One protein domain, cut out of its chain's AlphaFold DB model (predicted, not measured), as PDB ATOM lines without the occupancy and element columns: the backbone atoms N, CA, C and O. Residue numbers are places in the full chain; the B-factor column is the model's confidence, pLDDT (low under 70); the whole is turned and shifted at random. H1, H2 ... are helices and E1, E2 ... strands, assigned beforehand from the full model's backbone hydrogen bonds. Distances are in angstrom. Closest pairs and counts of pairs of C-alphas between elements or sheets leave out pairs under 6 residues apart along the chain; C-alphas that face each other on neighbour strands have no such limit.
ATOM      1  N   ILE A 147     -44.601  55.580 -21.434       83.06
ATOM      2  CA  ILE A 147     -45.521  55.323 -22.549       83.06
ATOM      3  C   ILE A 147     -46.493  54.236 -22.119       83.06
ATOM      4  O   ILE A 147     -46.165  53.048 -22.166       83.06
ATOM      5  N   ASP A 148     -47.713  54.628 -21.751       82.00
ATOM      6  CA  ASP A 148     -48.783  53.690 -21.386       82.00
ATOM      7  C   ASP A 148     -48.382  52.703 -20.258       82.00
ATOM      8  O   ASP A 148     -48.785  51.536 -20.274       82.00
ATOM      9  N   GLY A 149     -47.594  53.147 -19.274       81.56
ATOM     10  CA  GLY A 149     -47.083  52.344 -18.154       81.56
ATOM     11  C   GLY A 149     -45.734  51.656 -18.420       81.56
ATOM     12  O   GLY A 149     -45.320  50.811 -17.623       81.56
ATOM     13  N   LEU A 150     -45.073  51.956 -19.545       85.62
ATOM     14  CA  LEU A 150     -43.741  51.473 -19.897       85.62
ATOM     15  C   LEU A 150     -42.675  52.536 -19.602       85.62
ATOM     16  O   LEU A 150     -42.568  53.536 -20.311       85.62
ATOM     17  N   ASP A 151     -41.823  52.253 -18.617       87.75
ATOM     18  CA  ASP A 151     -40.655  53.075 -18.292       87.75
ATOM     19  C   ASP A 151     -39.589  52.986 -19.401       87.75
ATOM     20  O   ASP A 151     -38.882  51.978 -19.539       87.75
ATOM     21  N   ILE A 152     -39.450  54.054 -20.195       86.44
ATOM     22  CA  ILE A 152     -38.466  54.122 -21.284       86.44
ATOM     23  C   ILE A 152     -37.031  54.036 -20.744       86.44
ATOM     24  O   ILE A 152     -36.162  53.462 -21.404       86.44
ATOM     25  N   ASN A 153     -36.748  54.532 -19.538       86.81
ATOM     26  CA  ASN A 153     -35.392  54.462 -18.984       86.81
ATOM     27  C   ASN A 153     -34.997  53.010 -18.693       86.81
ATOM     28  O   ASN A 153     -33.879  52.584 -19.011       86.81
ATOM     29  N   ALA A 154     -35.937  52.216 -18.179       86.44
ATOM     30  CA  ALA A 154     -35.757  50.777 -18.033       86.44
ATOM     31  C   ALA A 154     -35.577  50.090 -19.398       86.44
ATOM     32  O   ALA A 154     -34.742  49.199 -19.532       86.44
ATOM     33  N   VAL A 155     -36.292  50.529 -20.440       84.62
ATOM     34  CA  VAL A 155     -36.135  50.010 -21.813       84.62
ATOM     35  C   VAL A 155     -34.735  50.259 -22.375       84.62
ATOM     36  O   VAL A 155     -34.156  49.358 -22.991       84.62
ATOM     37  N   MET A 156     -34.189  51.452 -22.144       87.56
ATOM     38  CA  MET A 156     -32.867  51.856 -22.626       87.56
ATOM     39  C   MET A 156     -31.721  51.204 -21.845       87.56
ATOM     40  O   MET A 156     -30.605  51.085 -22.357       87.56
ATOM     41  N   THR A 157     -31.982  50.737 -20.625       89.25
ATOM     42  CA  THR A 157     -30.984  50.053 -19.804       89.25
ATOM     43  C   THR A 157     -30.719  48.652 -20.359       89.25
ATOM     44  O   THR A 157     -31.578  47.764 -20.361       89.25
ATOM     45  N   LYS A 158     -29.498  48.428 -20.861       82.06
ATOM     46  CA  LYS A 158     -29.077  47.128 -21.401       82.06
ATOM     47  C   LYS A 158     -29.222  46.050 -20.320       82.06
ATOM     48  O   LYS A 158     -28.719  46.209 -19.218       82.06
ATOM     49  N   GLY A 159     -29.903  44.953 -20.651       78.19
ATOM     50  CA  GLY A 159     -30.130  43.827 -19.734       78.19
ATOM     51  C   GLY A 159     -31.368  43.951 -18.840       78.19
ATOM     52  O   GLY A 159     -31.830  42.937 -18.330       78.19
ATOM     53  N   ALA A 160     -31.978  45.134 -18.715       81.50
ATOM     54  CA  ALA A 160     -33.200  45.267 -17.933       81.50
ATOM     55  C   ALA A 160     -34.365  44.500 -18.583       81.50
ATOM     56  O   ALA A 160     -34.629  44.605 -19.794       81.50
ATOM     57  N   ILE A 161     -35.070  43.720 -17.760       76.31
ATOM     58  CA  ILE A 161     -36.297  43.025 -18.143       76.31
ATOM     59  C   ILE A 161     -37.399  44.079 -18.227       76.31
ATOM     60  O   ILE A 161     -37.926  44.548 -17.221       76.31
ATOM     61  N   THR A 162     -37.733  44.471 -19.451       79.44
ATOM     62  CA  THR A 162     -38.819  45.413 -19.716       79.44
ATOM     63  C   THR A 162     -40.146  44.716 -19.478       79.44
ATOM     64  O   THR A 162     -40.470  43.751 -20.177       79.44
ATOM     65  N   LYS A 163     -40.912  45.202 -18.504       86.12
ATOM     66  CA  LYS A 163     -42.273  44.733 -18.255       86.12
ATOM     67  C   LYS A 163     -43.215  45.506 -19.172       86.12
ATOM     68  O   LYS A 163     -43.432  46.693 -18.966       86.12
ATOM     69  N   PHE A 164     -43.732  44.837 -20.197       91.06
ATOM     70  CA  PHE A 164     -44.826  45.385 -20.995       91.06
ATOM     71  C   PHE A 164     -46.097  45.400 -20.149       91.06
ATOM     72  O   PHE A 164     -46.318  44.509 -19.324       91.06
ATOM     73  N   THR A 165     -46.952  46.400 -20.345       91.00
ATOM     74  CA  THR A 165     -48.258  46.395 -19.679       91.00
ATOM     75  C   THR A 165     -49.159  45.327 -20.292       91.00
ATOM     76  O   THR A 165     -49.027  44.999 -21.471       91.00
ATOM     77  N   LYS A 166     -50.124  44.799 -19.525       88.81
ATOM     78  CA  LYS A 166     -51.055  43.758 -20.015       88.81
ATOM     79  C   LYS A 166     -51.712  44.139 -21.349       88.81
ATOM     80  O   LYS A 166     -51.814  43.323 -22.259       88.81
ATOM     81  N   LYS A 167     -52.080  45.416 -21.501       90.19
ATOM     82  CA  LYS A 167     -52.671  45.969 -22.727       90.19
ATOM     83  C   LYS A 167     -51.701  45.948 -23.916       90.19
ATOM     84  O   LYS A 167     -52.121  45.677 -25.039       90.19
ATOM     85  N   GLN A 168     -50.418  46.233 -23.689       92.62
ATOM     86  CA  GLN A 168     -49.380  46.146 -24.721       92.62
ATOM     87  C   GLN A 168     -49.120  44.686 -25.111       92.62
ATOM     88  O   GLN A 168     -49.047  44.374 -26.299       92.62
ATOM     89  N   GLU A 169     -49.046  43.779 -24.137       92.38
ATOM     90  CA  GLU A 169     -48.859  42.344 -24.389       92.38
ATOM     91  C   GLU A 169     -50.006  41.745 -25.199       92.38
ATOM     92  O   GLU A 169     -49.765  41.039 -26.179       92.38
ATOM     93  N   MET A 170     -51.243  42.102 -24.854       91.25
ATOM     94  CA  MET A 170     -52.442  41.728 -25.600       91.25
ATOM     95  C   MET A 170     -52.360  42.176 -27.066       91.25
ATOM     96  O   MET A 170     -52.577  41.367 -27.967       91.25
ATOM     97  N   LYS A 171     -51.988  43.438 -27.333       93.75
ATOM     98  CA  LYS A 171     -51.810  43.951 -28.706       93.75
ATOM     99  C   LYS A 171     -50.737  43.178 -29.478       93.75
ATOM    100  O   LYS A 171     -50.952  42.829 -30.635       93.75
ATOM    101  N   ILE A 172     -49.605  42.875 -28.838       94.81
ATOM    102  CA  ILE A 172     -48.520  42.087 -29.445       94.81
ATOM    103  C   ILE A 172     -49.021  40.688 -29.829       94.81
ATOM    104  O   ILE A 172     -48.749  40.218 -30.933       94.81
ATOM    105  N   LEU A 173     -49.770  40.027 -28.948       93.25
ATOM    106  CA  LEU A 173     -50.296  38.682 -29.180       93.25
ATOM    107  C   LEU A 173     -51.382  38.642 -30.259       93.25
ATOM    108  O   LEU A 173     -51.326  37.788 -31.145       93.25
ATOM    109  N   LEU A 174     -52.315  39.596 -30.245       92.25
ATOM    110  CA  LEU A 174     -53.311  39.749 -31.307       92.25
ATOM    111  C   LEU A 174     -52.642  39.976 -32.662       92.25
ATOM    112  O   LEU A 174     -53.024  39.358 -33.654       92.25
ATOM    113  N   TRP A 175     -51.593  40.799 -32.706       95.25
ATOM    114  CA  TRP A 175     -50.820  41.002 -33.924       95.25
ATOM    115  C   TRP A 175     -50.160  39.709 -34.417       95.25
ATOM    116  O   TRP A 175     -50.232  39.412 -35.612       95.25
ATOM    117  N   MET A 176     -49.556  38.919 -33.516       94.69
ATOM    118  CA  MET A 176     -48.947  37.626 -33.862       94.69
ATOM    119  C   MET A 176     -49.980  36.654 -34.440       94.69
ATOM    120  O   MET A 176     -49.679  35.979 -35.422       94.69
ATOM    121  N   LYS A 177     -51.194  36.623 -33.874       92.62
ATOM    122  CA  LYS A 177     -52.321  35.813 -34.361       92.62
ATOM    123  C   LYS A 177     -52.771  36.243 -35.753       92.62
ATOM    124  O   LYS A 177     -52.800  35.417 -36.657       92.62
ATOM    125  N   VAL A 178     -53.052  37.532 -35.950       92.50
ATOM    126  CA  VAL A 178     -53.533  38.076 -37.236       92.50
ATOM    127  C   VAL A 178     -52.520  37.870 -38.362       92.50
ATOM    128  O   VAL A 178     -52.903  37.582 -39.492       92.50
ATOM    129  N   ASN A 179     -51.226  38.008 -38.069       93.00
ATOM    130  CA  ASN A 179     -50.174  37.859 -39.075       93.00
ATOM    131  C   ASN A 179     -49.668  36.416 -39.215       93.00
ATOM    132  O   ASN A 179     -48.881  36.158 -40.121       93.00
ATOM    133  N   GLY A 180     -50.065  35.501 -38.323       92.31
ATOM    134  CA  GLY A 180     -49.511  34.147 -38.261       92.31
ATOM    135  C   GLY A 180     -47.987  34.153 -38.146       92.31
ATOM    136  O   GLY A 180     -47.323  33.343 -38.785       92.31
ATOM    137  N   ALA A 181     -47.414  35.095 -37.389       90.69
ATOM    138  CA  ALA A 181     -45.984  35.396 -37.431       90.69
ATOM    139  C   ALA A 181     -45.282  35.126 -36.093       90.69
ATOM    140  O   ALA A 181     -45.663  35.657 -35.049       90.69
ATOM    141  N   ARG A 182     -44.176  34.369 -36.133       91.00
ATOM    142  CA  ARG A 182     -43.273  34.169 -34.978       91.00
ATOM    143  C   ARG A 182     -42.471  35.427 -34.612       91.00
ATOM    144  O   ARG A 182     -41.924  35.529 -33.514       91.00
ATOM    145  N   GLY A 183     -42.334  36.361 -35.547       92.06
ATOM    146  CA  GLY A 183     -41.564  37.587 -35.372       92.06
ATOM    147  C   GLY A 183     -41.735  38.538 -36.551       92.06
ATOM    148  O   GLY A 183     -42.650  38.400 -37.354       92.06
ATOM    149  N   ILE A 184     -40.828  39.507 -36.670       91.88
ATOM    150  CA  ILE A 184     -40.983  40.622 -37.624       91.88
ATOM    151  C   ILE A 184     -40.663  40.275 -39.085       91.88
ATOM    152  O   ILE A 184     -41.004  41.031 -39.997       91.88
ATOM    153  N   THR A 185     -39.951  39.174 -39.330       88.56
ATOM    154  CA  THR A 185     -39.449  38.826 -40.664       88.56
ATOM    155  C   THR A 185     -40.612  38.503 -41.601       88.56
ATOM    156  O   THR A 185     -41.381  37.594 -41.329       88.56
ATOM    157  N   GLY A 186     -40.731  39.242 -42.709       86.81
ATOM    158  CA  GLY A 186     -41.854  39.120 -43.652       86.81
ATOM    159  C   GLY A 186     -43.041  40.041 -43.345       86.81
ATOM    160  O   GLY A 186     -43.867  40.268 -44.221       86.81
ATOM    161  N   HIS A 187     -43.068  40.660 -42.159       92.19
ATOM    162  CA  HIS A 187     -44.192  41.455 -41.655       92.19
ATOM    163  C   HIS A 187     -43.772  42.875 -41.238       92.19
ATOM    164  O   HIS A 187     -44.352  43.471 -40.338       92.19
ATOM    165  N   THR A 188     -42.751  43.454 -41.881       92.12
ATOM    166  CA  THR A 188     -42.184  44.759 -41.483       92.12
ATOM    167  C   THR A 188     -43.221  45.886 -41.465       92.12
ATOM    168  O   THR A 188     -43.229  46.691 -40.539       92.12
ATOM    169  N   ASN A 189     -44.109  45.942 -42.463       93.44
ATOM    170  CA  ASN A 189     -45.109  47.008 -42.565       93.44
ATOM    171  C   ASN A 189     -46.176  46.894 -41.468       93.44
ATOM    172  O   ASN A 189     -46.446  47.877 -40.783       93.44
ATOM    173  N   SER A 190     -46.737  45.698 -41.258       94.81
ATOM    174  CA  SER A 190     -47.717  45.478 -40.190       94.81
ATOM    175  C   SER A 190     -47.083  45.608 -38.808       94.81
ATOM    176  O   SER A 190     -47.738  46.052 -37.872       94.81
ATOM    177  N   PHE A 191     -45.800  45.278 -38.663       95.50
ATOM    178  CA  PHE A 191     -45.063  45.493 -37.423       95.50
ATOM    179  C   PHE A 191     -44.884  46.985 -37.107       95.50
ATOM    180  O   PHE A 191     -45.038  47.390 -35.959       95.50
ATOM    181  N   ASN A 192     -44.620  47.826 -38.109       93.94
ATOM    182  CA  ASN A 192     -44.559  49.275 -37.903       93.94
ATOM    183  C   ASN A 192     -45.926  49.851 -37.494       93.94
ATOM    184  O   ASN A 192     -45.974  50.746 -36.656       93.94
ATOM    185  N   MET A 193     -47.031  49.305 -38.019       95.00
ATOM    186  CA  MET A 193     -48.378  49.666 -37.554       95.00
ATOM    187  C   MET A 193     -48.592  49.285 -36.086       95.00
ATOM    188  O   MET A 193     -49.101  50.098 -35.323       95.00
ATOM    189  N   LEU A 194     -48.133  48.103 -35.660       95.62
ATOM    190  CA  LEU A 194     -48.170  47.711 -34.249       95.62
ATOM    191  C   LEU A 194     -47.368  48.678 -33.369       95.62
ATOM    192  O   LEU A 194     -47.835  49.058 -32.300       95.62
ATOM    193  N   LEU A 195     -46.171  49.094 -33.799       95.12
ATOM    194  CA  LEU A 195     -45.383  50.080 -33.055       95.12
ATOM    195  C   LEU A 195     -46.121  51.419 -32.921       95.12
ATOM    196  O   LEU A 195     -46.092  52.012 -31.846       95.12
ATOM    197  N   ALA A 196     -46.811  51.873 -33.968       93.31
ATOM    198  CA  ALA A 196     -47.657  53.063 -33.894       93.31
ATOM    199  C   ALA A 196     -48.835  52.863 -32.924       93.31
ATOM    200  O   ALA A 196     -49.065  53.700 -32.057       93.31
ATOM    201  N   GLU A 197     -49.518  51.715 -32.979       93.88
ATOM    202  CA  GLU A 197     -50.615  51.378 -32.062       93.88
ATOM    203  C   GLU A 197     -50.178  51.266 -30.596       93.88
ATOM    204  O   GLU A 197     -50.987  51.495 -29.693       93.88
ATOM    205  N   LEU A 198     -48.930  50.880 -30.340       93.44
ATOM    206  CA  LEU A 198     -48.327  50.855 -29.006       93.44
ATOM    207  C   LEU A 198     -47.862  52.245 -28.539       93.44
ATOM    208  O   LEU A 198     -47.442  52.381 -27.396       93.44
ATOM    209  N   GLY A 199     -47.943  53.268 -29.398       92.06
ATOM    210  CA  GLY A 199     -47.481  54.627 -29.110       92.06
ATOM    211  C   GLY A 199     -45.972  54.822 -29.275       92.06
ATOM    212  O   GLY A 199     -45.442  55.847 -28.859       92.06
ATOM    213  N   PHE A 200     -45.262  53.866 -29.881       90.25
ATOM    214  CA  PHE A 200     -43.799  53.882 -29.990       90.25
ATOM    215  C   PHE A 200     -43.272  54.612 -31.232       90.25
ATOM    216  O   PHE A 200     -42.115  55.012 -31.226       90.25
ATOM    217  N   ALA A 201     -44.085  54.786 -32.281       81.88
ATOM    218  CA  ALA A 201     -43.631  55.318 -33.576       81.88
ATOM    219  C   ALA A 201     -43.969  56.803 -33.842       81.88
ATOM    220  O   ALA A 201     -43.588  57.329 -34.883       81.88
ATOM    221  N   GLU A 202     -44.703  57.489 -32.953       69.50
ATOM    222  CA  GLU A 202     -45.262  58.828 -33.249       69.50
ATOM    223  C   GLU A 202     -44.928  59.918 -32.220       69.50
ATOM    224  O   GLU A 202     -45.307  61.075 -32.384       69.50
ATOM    225  N   GLN A 203     -44.185  59.595 -31.165       72.06
ATOM    226  CA  GLN A 203     -43.946  60.524 -30.054       72.06
ATOM    227  C   GLN A 203     -42.726  61.445 -30.247       72.06
ATOM    228  O   GLN A 203     -42.307  62.122 -29.312       72.06
ATOM    229  N   GLY A 204     -42.155  61.505 -31.455       79.25
ATOM    230  CA  GLY A 204     -40.962  62.317 -31.720       79.25
ATOM    231  C   GLY A 204     -39.719  61.816 -30.981       79.25
ATOM    232  O   GLY A 204     -38.811  62.601 -30.700       79.25
ATOM    233  N   HIS A 205     -39.691  60.522 -30.652       82.94
ATOM    234  CA  HIS A 205     -38.561  59.884 -29.990       82.94
ATOM    235  C   HIS A 205     -37.307  59.947 -30.854       82.94
ATOM    236  O   HIS A 205     -37.356  59.960 -32.086       82.94
ATOM    237  N   GLU A 206     -36.145  59.949 -30.202       87.62
ATOM    238  CA  GLU A 206     -34.901  59.737 -30.926       87.62
ATOM    239  C   GLU A 206     -34.930  58.362 -31.602       87.62
ATOM    240  O   GLU A 206     -35.313  57.364 -30.991       87.62
ATOM    241  N   LYS A 207     -34.443  58.283 -32.844       89.25
ATOM    242  CA  LYS A 207     -34.388  57.037 -33.626       89.25
ATOM    243  C   LYS A 207     -33.751  55.863 -32.861       89.25
ATOM    244  O   LYS A 207     -34.152  54.718 -33.031       89.25
ATOM    245  N   ASN A 208     -32.790  56.154 -31.982       90.19
ATOM    246  CA  ASN A 208     -32.156  55.152 -31.123       90.19
ATOM    247  C   ASN A 208     -33.152  54.504 -30.145       90.19
ATOM    248  O   ASN A 208     -33.086  53.300 -29.919       90.19
ATOM    249  N   VAL A 209     -34.072  55.285 -29.575       89.50
ATOM    250  CA  VAL A 209     -35.112  54.795 -28.658       89.50
ATOM    251  C   VAL A 209     -36.112  53.928 -29.421       89.50
ATOM    252  O   VAL A 209     -36.447  52.836 -28.966       89.50
ATOM    253  N   GLU A 210     -36.525  54.361 -30.615       90.50
ATOM    254  CA  GLU A 210     -37.407  53.576 -31.487       90.50
ATOM    255  C   GLU A 210     -36.783  52.226 -31.865       90.50
ATOM    256  O   GLU A 210     -37.450  51.192 -31.792       90.50
ATOM    257  N   ASP A 211     -35.492  52.208 -32.212       92.19
ATOM    258  CA  ASP A 211     -34.762  50.984 -32.549       92.19
ATOM    259  C   ASP A 211     -34.675  50.019 -31.349       92.19
ATOM    260  O   ASP A 211     -34.834  48.802 -31.514       92.19
ATOM    261  N   VAL A 212     -34.493  50.538 -30.128       92.69
ATOM    262  CA  VAL A 212     -34.495  49.728 -28.896       92.69
ATOM    263  C   VAL A 212     -35.894  49.189 -28.589       92.69
ATOM    264  O   VAL A 212     -36.033  47.992 -28.328       92.69
ATOM    265  N   LEU A 213     -36.941  50.014 -28.672       92.56
ATOM    266  CA  LEU A 213     -38.333  49.582 -28.481       92.56
ATOM    267  C   LEU A 213     -38.713  48.499 -29.496       92.56
ATOM    268  O   LEU A 213     -39.237  47.445 -29.131       92.56
ATOM    269  N   ARG A 214     -38.355  48.701 -30.765       94.38
ATOM    270  CA  ARG A 214     -38.517  47.724 -31.846       94.38
ATOM    271  C   ARG A 214     -37.837  46.396 -31.527       94.38
ATOM    272  O   ARG A 214     -38.438  45.335 -31.720       94.38
ATOM    273  N   LEU A 215     -36.606  46.435 -31.019       93.62
ATOM    274  CA  LEU A 215     -35.880  45.239 -30.599       93.62
ATOM    275  C   LEU A 215     -36.585  44.531 -29.433       93.62
ATOM    276  O   LEU A 215     -36.748  43.311 -29.484       93.62
ATOM    277  N   LYS A 216     -37.037  45.274 -28.417       93.62
ATOM    278  CA  LYS A 216     -37.723  44.728 -27.236       93.62
ATOM    279  C   LYS A 216     -39.068  44.094 -27.583       93.62
ATOM    280  O   LYS A 216     -39.340  42.987 -27.125       93.62
ATOM    281  N   VAL A 217     -39.873  44.716 -28.447       95.00
ATOM    282  CA  VAL A 217     -41.137  44.122 -28.922       95.00
ATOM    283  C   VAL A 217     -40.863  42.821 -29.681       95.00
ATOM    284  O   VAL A 217     -41.513  41.810 -29.425       95.00
ATOM    285  N   ASN A 218     -39.852  42.792 -30.556       94.56
ATOM    286  CA  ASN A 218     -39.468  41.572 -31.272       94.56
ATOM    287  C   ASN A 218     -38.958  40.469 -30.320       94.56
ATOM    288  O   ASN A 218     -39.268  39.292 -30.500       94.56
ATOM    289  N   GLN A 219     -38.196  40.824 -29.280       93.75
ATOM    290  CA  GLN A 219     -37.794  39.880 -28.229       93.75
ATOM    291  C   GLN A 219     -39.008  39.339 -27.465       93.75
ATOM    292  O   GLN A 219     -39.091  38.130 -27.235       93.75
ATOM    293  N   ARG A 220     -39.982  40.198 -27.136       93.25
ATOM    294  CA  ARG A 220     -41.221  39.781 -26.469       93.25
ATOM    295  C   ARG A 220     -42.042  38.838 -27.341       93.25
ATOM    296  O   ARG A 220     -42.473  37.811 -26.836       93.25
ATOM    297  N   MET A 221     -42.170  39.102 -28.644       95.00
ATOM    298  CA  MET A 221     -42.825  38.185 -29.592       95.00
ATOM    299  C   MET A 221     -42.180  36.795 -29.588       95.00
ATOM    300  O   MET A 221     -42.878  35.786 -29.514       95.00
ATOM    301  N   LYS A 222     -40.843  36.726 -29.598       93.56
ATOM    302  CA  LYS A 222     -40.115  35.448 -29.537       93.56
ATOM    303  C   LYS A 222     -40.361  34.702 -28.225       93.56
ATOM    304  O   LYS A 222     -40.596  33.498 -28.264       93.56
ATOM    305  N   SER A 223     -40.327  35.413 -27.098       93.06
ATOM    306  CA  SER A 223     -40.612  34.862 -25.765       93.06
ATOM    307  C   SER A 223     -42.059  34.363 -25.651       93.06
ATOM    308  O   SER A 223     -42.298  33.249 -25.183       93.06
ATOM    309  N   ASN A 224     -43.019  35.135 -26.162       92.88
ATOM    310  CA  ASN A 224     -44.425  34.746 -26.223       92.88
ATOM    311  C   ASN A 224     -44.610  33.493 -27.074       92.88
ATOM    312  O   ASN A 224     -45.246  32.549 -26.626       92.88
ATOM    313  N   TYR A 225     -44.000  33.431 -28.258       94.12
ATOM    314  CA  TYR A 225     -44.041  32.233 -29.095       94.12
ATOM    315  C   TYR A 225     -43.511  30.997 -28.355       94.12
ATOM    316  O   TYR A 225     -44.170  29.964 -28.372       94.12
ATOM    317  N   THR A 226     -42.360  31.086 -27.672       93.56
ATOM    318  CA  THR A 226     -41.822  29.937 -26.922       93.56
ATOM    319  C   THR A 226     -42.759  29.483 -25.807       93.56
ATOM    320  O   THR A 226     -42.952  28.283 -25.634       93.56
ATOM    321  N   ALA A 227     -43.389  30.425 -25.097       91.06
ATOM    322  CA  ALA A 227     -44.342  30.115 -24.036       91.06
ATOM    323  C   ALA A 227     -45.641  29.496 -24.583       91.06
ATOM    324  O   ALA A 227     -46.127  28.505 -24.049       91.06
ATOM    325  N   LEU A 228     -46.181  30.047 -25.672       92.06
ATOM    326  CA  LEU A 228     -47.382  29.535 -26.335       92.06
ATOM    327  C   LEU A 228     -47.155  28.142 -26.924       92.06
ATOM    328  O   LEU A 228     -48.015  27.275 -26.802       92.06
ATOM    329  N   LYS A 229     -45.983  27.913 -27.523       92.94
ATOM    330  CA  LYS A 229     -45.595  26.610 -28.062       92.94
ATOM    331  C   LYS A 229     -45.446  25.561 -26.964       92.94
ATOM    332  O   LYS A 229     -45.938  24.453 -27.128       92.94
ATOM    333  N   ALA A 230     -44.828  25.912 -25.833       89.06
ATOM    334  CA  ALA A 230     -44.717  25.012 -24.683       89.06
ATOM    335  C   ALA A 230     -46.089  24.592 -24.125       89.06
ATOM    336  O   ALA A 230     -46.228  23.489 -23.612       89.06
ATOM    337  N   LYS A 231     -47.105  25.452 -24.269       88.38
ATOM    338  CA  LYS A 231     -48.496  25.180 -23.879       88.38
ATOM    339  C   LYS A 231     -49.337  24.498 -24.971       88.38
ATOM    340  O   LYS A 231     -50.533  24.327 -24.774       88.38
ATOM    341  N   GLY A 232     -48.770  24.178 -26.138       88.12
ATOM    342  CA  GLY A 232     -49.533  23.621 -27.268       88.12
ATOM    343  C   GLY A 232     -50.564  24.587 -27.874       88.12
ATOM    344  O   GLY A 232     -51.464  24.166 -28.594       88.12
ATOM    345  N   ILE A 233     -50.461  25.890 -27.588       90.69
ATOM    346  CA  ILE A 233     -51.378  26.920 -28.110       90.69
ATOM    347  C   ILE A 233     -51.018  27.284 -29.553       90.69
ATOM    348  O   ILE A 233     -51.869  27.702 -30.341       90.69
ATOM    349  N   VAL A 234     -49.739  27.157 -29.895       93.50
ATOM    350  CA  VAL A 234     -49.201  27.503 -31.207       93.50
ATOM    351  C   VAL A 234     -48.362  26.351 -31.732       93.50
ATOM    352  O   VAL A 234     -47.463  25.861 -31.049       93.50
ATOM    353  N   GLU A 235     -48.607  25.994 -32.985       91.12
ATOM    354  CA  GLU A 235     -47.813  25.047 -33.753       91.12
ATOM    355  C   GLU A 235     -47.062  25.765 -34.877       91.12
ATOM    356  O   GLU A 235     -47.485  26.809 -35.382       91.12
ATOM    357  N   ASP A 236     -45.936  25.191 -35.295       89.06
ATOM    358  CA  ASP A 236     -45.269  25.648 -36.510       89.06
ATOM    359  C   ASP A 236     -46.112  25.223 -37.712       89.06
ATOM    360  O   ASP A 236     -46.472  24.050 -37.851       89.06
ATOM    361  N   ALA A 237     -46.451  26.170 -38.588       83.19
ATOM    362  CA  ALA A 237     -47.230  25.832 -39.766       83.19
ATOM    363  C   ALA A 237     -46.393  24.906 -40.662       83.19
ATOM    364  O   ALA A 237     -45.279  25.244 -41.063       83.19
ATOM    365  N   LYS A 238     -46.925  23.715 -40.974       74.25
ATOM    366  CA  LYS A 238     -46.285  22.740 -41.870       74.25
ATOM    367  C   LYS A 238     -46.271  23.286 -43.295       74.25
ATOM    368  O   LYS A 238     -47.147  22.997 -44.115       74.25
ATOM    369  N   THR A 239     -45.280  24.103 -43.611       62.28
ATOM    370  CA  THR A 239     -45.122  24.639 -44.953       62.28
ATOM    371  C   THR A 239     -44.567  23.552 -45.861       62.28
ATOM    372  O   THR A 239     -43.430  23.114 -45.730       62.28
ATOM    373  N   HIS A 240     -45.402  23.111 -46.803       56.22
ATOM    374  CA  HIS A 240     -45.058  22.119 -47.832       56.22
ATOM    375  C   HIS A 240     -43.984  22.635 -48.807       56.22
ATOM    376  O   HIS A 240     -43.376  21.881 -49.565       56.22
ATOM    377  N   SER A 241     -43.754  23.944 -48.777       58.22
ATOM    378  CA  SER A 241     -42.700  24.646 -49.478       58.22
ATOM    379  C   SER A 241     -41.468  24.667 -48.574       58.22
ATOM    380  O   SER A 241     -41.426  25.384 -47.583       58.22
ATOM    381  N   GLY A 242     -40.460  23.846 -48.871       57.78
ATOM    382  CA  GLY A 242     -39.215  23.762 -48.094       57.78
ATOM    383  C   GLY A 242     -38.309  24.999 -48.191       57.78
ATOM    384  O   GLY A 242     -37.087  24.854 -48.163       57.78
ATOM    385  N   THR A 243     -38.852  26.210 -48.367       64.19
ATOM    386  CA  THR A 243     -38.039  27.429 -48.389       64.19
ATOM    387  C   THR A 243     -37.886  27.985 -46.978       64.19
ATOM    388  O   THR A 243     -38.835  28.079 -46.212       64.19
ATOM    389  N   ALA A 244     -36.671  28.395 -46.607       58.47
ATOM    390  CA  ALA A 244     -36.356  28.867 -45.254       58.47
ATOM    391  C   ALA A 244     -37.172  30.097 -44.790       58.47
ATOM    392  O   ALA A 244     -37.173  30.412 -43.602       58.47
ATOM    393  N   LYS A 245     -37.856  30.796 -45.710       57.19
ATOM    394  CA  LYS A 245     -38.787  31.888 -45.381       57.19
ATOM    395  C   LYS A 245     -40.114  31.387 -44.810       57.19
ATOM    396  O   LYS A 245     -40.759  32.129 -44.077       57.19
ATOM    397  N   ASP A 246     -40.470  30.142 -45.090       55.25
ATOM    398  CA  ASP A 246     -41.744  29.547 -44.703       55.25
ATOM    399  C   ASP A 246     -41.734  29.057 -43.236       55.25
ATOM    400  O   ASP A 246     -42.768  29.050 -42.567       55.25
ATOM    401  N   ASN A 247     -40.536  28.837 -42.670       59.34
ATOM    402  CA  ASN A 247     -40.278  28.445 -41.270       59.34
ATOM    403  C   ASN A 247     -40.610  29.519 -40.208       59.34
ATOM    404  O   ASN A 247     -40.227  29.392 -39.042       59.34
ATOM    405  N   LEU A 248     -41.242  30.623 -40.601       73.94
ATOM    406  CA  LEU A 248     -41.577  31.743 -39.715       73.94
ATOM    407  C   LEU A 248     -43.079  31.879 -39.467       73.94
ATOM    408  O   LEU A 248     -43.480  32.676 -38.612       73.94
ATOM    409  N   SER A 249     -43.876  31.105 -40.205       85.69
ATOM    410  CA  SER A 249     -45.320  31.082 -40.059       85.69
ATOM    411  C   SER A 249     -45.735  30.171 -38.904       85.69
ATOM    412  O   SER A 249     -45.232  29.059 -38.740       85.69
ATOM    413  N   ILE A 250     -46.636  30.676 -38.073       91.38
ATOM    414  CA  ILE A 250     -47.176  29.974 -36.914       91.38
ATOM    415  C   ILE A 250     -48.679  29.815 -37.082       91.38
ATOM    416  O   ILE A 250     -49.355  30.713 -37.589       91.38
ATOM    417  N   LYS A 251     -49.202  28.673 -36.648       91.56
ATOM    418  CA  LYS A 251     -50.631  28.391 -36.618       91.56
ATOM    419  C   LYS A 251     -51.071  28.345 -35.163       91.56
ATOM    420  O   LYS A 251     -50.573  27.538 -34.384       91.56
ATOM    421  N   PHE A 252     -51.985  29.232 -34.796       91.50
ATOM    422  CA  PHE A 252     -52.646  29.137 -33.503       91.50
ATOM    423  C   PHE A 252     -53.640  27.971 -33.530       91.50
ATOM    424  O   PHE A 252     -54.255  27.701 -34.565       91.50
ATOM    425  N   ALA A 253     -53.784  27.273 -32.408       87.56
ATOM    426  CA  ALA A 253     -54.765  26.207 -32.270       87.56
ATOM    427  C   ALA A 253     -56.191  26.757 -32.459       87.56
ATOM    428  O   ALA A 253     -56.468  27.898 -32.084       87.56
ATOM    429  N   ALA A 254     -57.096  25.958 -33.033       85.12
ATOM    430  CA  ALA A 254     -58.443  26.411 -33.411       85.12
ATOM    431  C   ALA A 254     -59.216  27.013 -32.223       85.12
ATOM    432  O   ALA A 254     -59.832  28.069 -32.342       85.12
ATOM    433  N   TYR A 255     -59.064  26.428 -31.035       79.38
ATOM    434  CA  TYR A 255     -59.697  26.908 -29.804       79.38
ATOM    435  C   TYR A 255     -59.333  28.332 -29.398       79.38
ATOM    436  O   TYR A 255     -60.074  29.004 -28.680       79.38
ATOM    437  N   THR A 256     -58.188  28.829 -29.863       83.06
ATOM    438  CA  THR A 256     -57.745  30.195 -29.582       83.06
ATOM    439  C   THR A 256     -58.595  31.258 -30.255       83.06
ATOM    440  O   THR A 256     -58.501  32.438 -29.905       83.06
ATOM    441  N   GLU A 257     -59.451  30.888 -31.204       79.19
ATOM    442  CA  GLU A 257     -60.411  31.812 -31.803       79.19
ATOM    443  C   GLU A 257     -61.400  32.365 -30.778       79.19
ATOM    444  O   GLU A 257     -61.755  33.542 -30.856       79.19
ATOM    445  N   ILE A 258     -61.747  31.570 -29.767       69.62
ATOM    446  CA  ILE A 258     -62.804  31.904 -28.814       69.62
ATOM    447  C   ILE A 258     -62.325  32.913 -27.772       69.62
ATOM    448  O   ILE A 258     -63.098  33.791 -27.399       69.62
ATOM    449  N   TRP A 259     -61.060  32.842 -27.342       72.00
ATOM    450  CA  TRP A 259     -60.540  33.664 -26.243       72.00
ATOM    451  C   TRP A 259     -59.552  34.758 -26.664       72.00
ATOM    452  O   TRP A 259     -59.550  35.813 -26.044       72.00
ATOM    453  N   LEU A 260     -58.794  34.613 -27.762       77.25
ATOM    454  CA  LEU A 260     -58.011  35.723 -28.342       77.25
ATOM    455  C   LEU A 260     -58.909  36.642 -29.193       77.25
ATOM    456  O   LEU A 260     -58.707  36.782 -30.408       77.25
ATOM    457  N   ARG A 261     -59.925  37.234 -28.558       74.19
ATOM    458  CA  ARG A 261     -60.789  38.283 -29.118       74.19
ATOM    459  C   ARG A 261     -60.194  39.672 -28.859       74.19
ATOM    460  O   ARG A 261     -59.194  39.825 -28.160       74.19
ATOM    461  N   LYS A 262     -60.792  40.708 -29.452       68.25
ATOM    462  CA  LYS A 262     -60.312  42.101 -29.344       68.25
ATOM    463  C   LYS A 262     -60.356  42.644 -27.903       68.25
ATOM    464  O   LYS A 262     -59.627  43.579 -27.586       68.25
ATOM    465  N   ASP A 263     -61.211  42.068 -27.073       70.12
ATOM    466  CA  ASP A 263     -61.491  42.377 -25.670       70.12
ATOM    467  C   ASP A 263     -60.853  41.384 -24.684       70.12
ATOM    468  O   ASP A 263     -61.154  41.419 -23.495       70.12
ATOM    469  N   TRP A 264     -59.961  40.514 -25.164       75.44
ATOM    470  CA  TRP A 264     -59.252  39.545 -24.336       75.44
ATOM    471  C   TRP A 264     -58.483  40.218 -23.187       75.44
ATOM    472  O   TRP A 264     -57.829  41.239 -23.364       75.44
ATOM    473  N   ASP A 265     -58.518  39.640 -21.992       68.31
ATOM    474  CA  ASP A 265     -57.914  40.209 -20.778       68.31
ATOM    475  C   ASP A 265     -56.375  40.091 -20.715       68.31
ATOM    476  O   ASP A 265     -55.732  40.608 -19.791       68.31
ATOM    477  N   GLY A 266     -55.773  39.431 -21.708       68.00
ATOM    478  CA  GLY A 266     -54.335  39.200 -21.811       68.00
ATOM    479  C   GLY A 266     -53.838  37.976 -21.035       68.00
ATOM    480  O   GLY A 266     -52.628  37.742 -20.998       68.00
ATOM    481  N   VAL A 267     -54.725  37.189 -20.417       74.44
ATOM    482  CA  VAL A 267     -54.352  35.991 -19.654       74.44
ATOM    483  C   VAL A 267     -54.221  34.791 -20.588       74.44
ATOM    484  O   VAL A 267     -55.187  34.324 -21.186       74.44
ATOM    485  N   VAL A 268     -52.983  34.311 -20.763       69.56
ATOM    486  CA  VAL A 268     -52.648  33.159 -21.622       69.56
ATOM    487  C   VAL A 268     -52.911  31.861 -20.857       69.56
ATOM    488  O   VAL A 268     -51.979  31.162 -20.450       69.56
ATOM    489  N   GLU A 269     -54.181  31.554 -20.633       69.44
ATOM    490  CA  GLU A 269     -54.650  30.282 -20.081       69.44
ATOM    491  C   GLU A 269     -55.518  29.583 -21.126       69.44
ATOM    492  O   GLU A 269     -56.281  30.228 -21.840       69.44
ATOM    493  N   CYS A 270     -55.348  28.267 -21.270       59.25
ATOM    494  CA  CYS A 270     -56.216  27.479 -22.134       59.25
ATOM    495  C   CYS A 270     -57.611  27.479 -21.491       59.25
ATOM    496  O   CYS A 270     -57.728  27.006 -20.358       59.25
ATOM    497  N   PRO A 271     -58.656  28.030 -22.133       55.62
ATOM    498  CA  PRO A 271     -59.977  28.022 -21.538       55.62
ATOM    499  C   PRO A 271     -60.458  26.579 -21.468       55.62
ATOM    500  O   PRO A 271     -60.657  25.934 -22.496       55.62
ATOM    501  N   ILE A 272     -60.687  26.104 -20.247       56.94
ATOM    502  CA  ILE A 272     -61.282  24.791 -19.966       56.94
ATOM    503  C   ILE A 272     -62.609  24.633 -20.739       56.94
ATOM    504  O   ILE A 272     -62.950  23.543 -21.189       56.94
TER     505      ILE A 272
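What this domain is: This is residues 147 to 272 of the 704 residues of an uncharacterized protein of Mollisia scopiformis (UniProt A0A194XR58). One long helix, H4, runs along the domain; H2 crosses its residues 217 to 224, and H3 folds back beside H2. Short H1 packs near H4's first residues, while a small strand hairpin, E1 and E2, sits near its last residues, followed by short H5. The printed part has 126 residues, with five named helices and two named strands in the order H1, H2, H3, H4, E1, E2, H5 and one antiparallel sheet, E1 - E2; the class is mostly helix, with 57 of the 63 residues in named elements held by helices. It is compact, with a radius of gyration of the C-alphas of 15.1 A and spans of 42 by 37 by 25 A.

Where its parts are: H1 is residues 152 to 156, beginning at C-alpha 152 (-38.466, 54.122, -21.284). H2, residues 166 to 179, is 20.0 A long, and H3, residues 188 to 197, is 14.3 A. H4, residues 207 to 230, is 34.8 A long. E1 is residues 234 to 236, E2 residues 250 to 252, and H5 residues 256 to 259, ending at C-alpha 259 (-60.540, 33.664, -26.243).

How they stand to each other: H1 touches H4's residues 209 to 216, the closest C-alphas being those of Met 156 and Val 212, 6.8 A apart. H2 and H3 form a helical hairpin and only just touch, with 3 pairs of C-alphas within 8 A, the closest those of Trp 175 and Leu 194 at 7.2 A. H2 touches H4, about perpendicular at 75 degrees, the closest C-alphas being Ile 172 and Met 221, 6.9 A. In the hairpin E1 and E2, antiparallel, N 235 and O 251 are within hydrogen-bond range at 2.9 A. Every O i to N i+4 pair is within range in H1, H2, H3 and H4; H5 is too short for one. H5 touches no helix.

The domain as a whole: The farthest C-alphas, Glu 206 and Ile 272, are 45.1 A apart. The printed part has no cut, and the link E1 to E2 is long. Mean pLDDT of the printed part is 84.5; among the residues under 70 are 239 to 247 and 268 to 272.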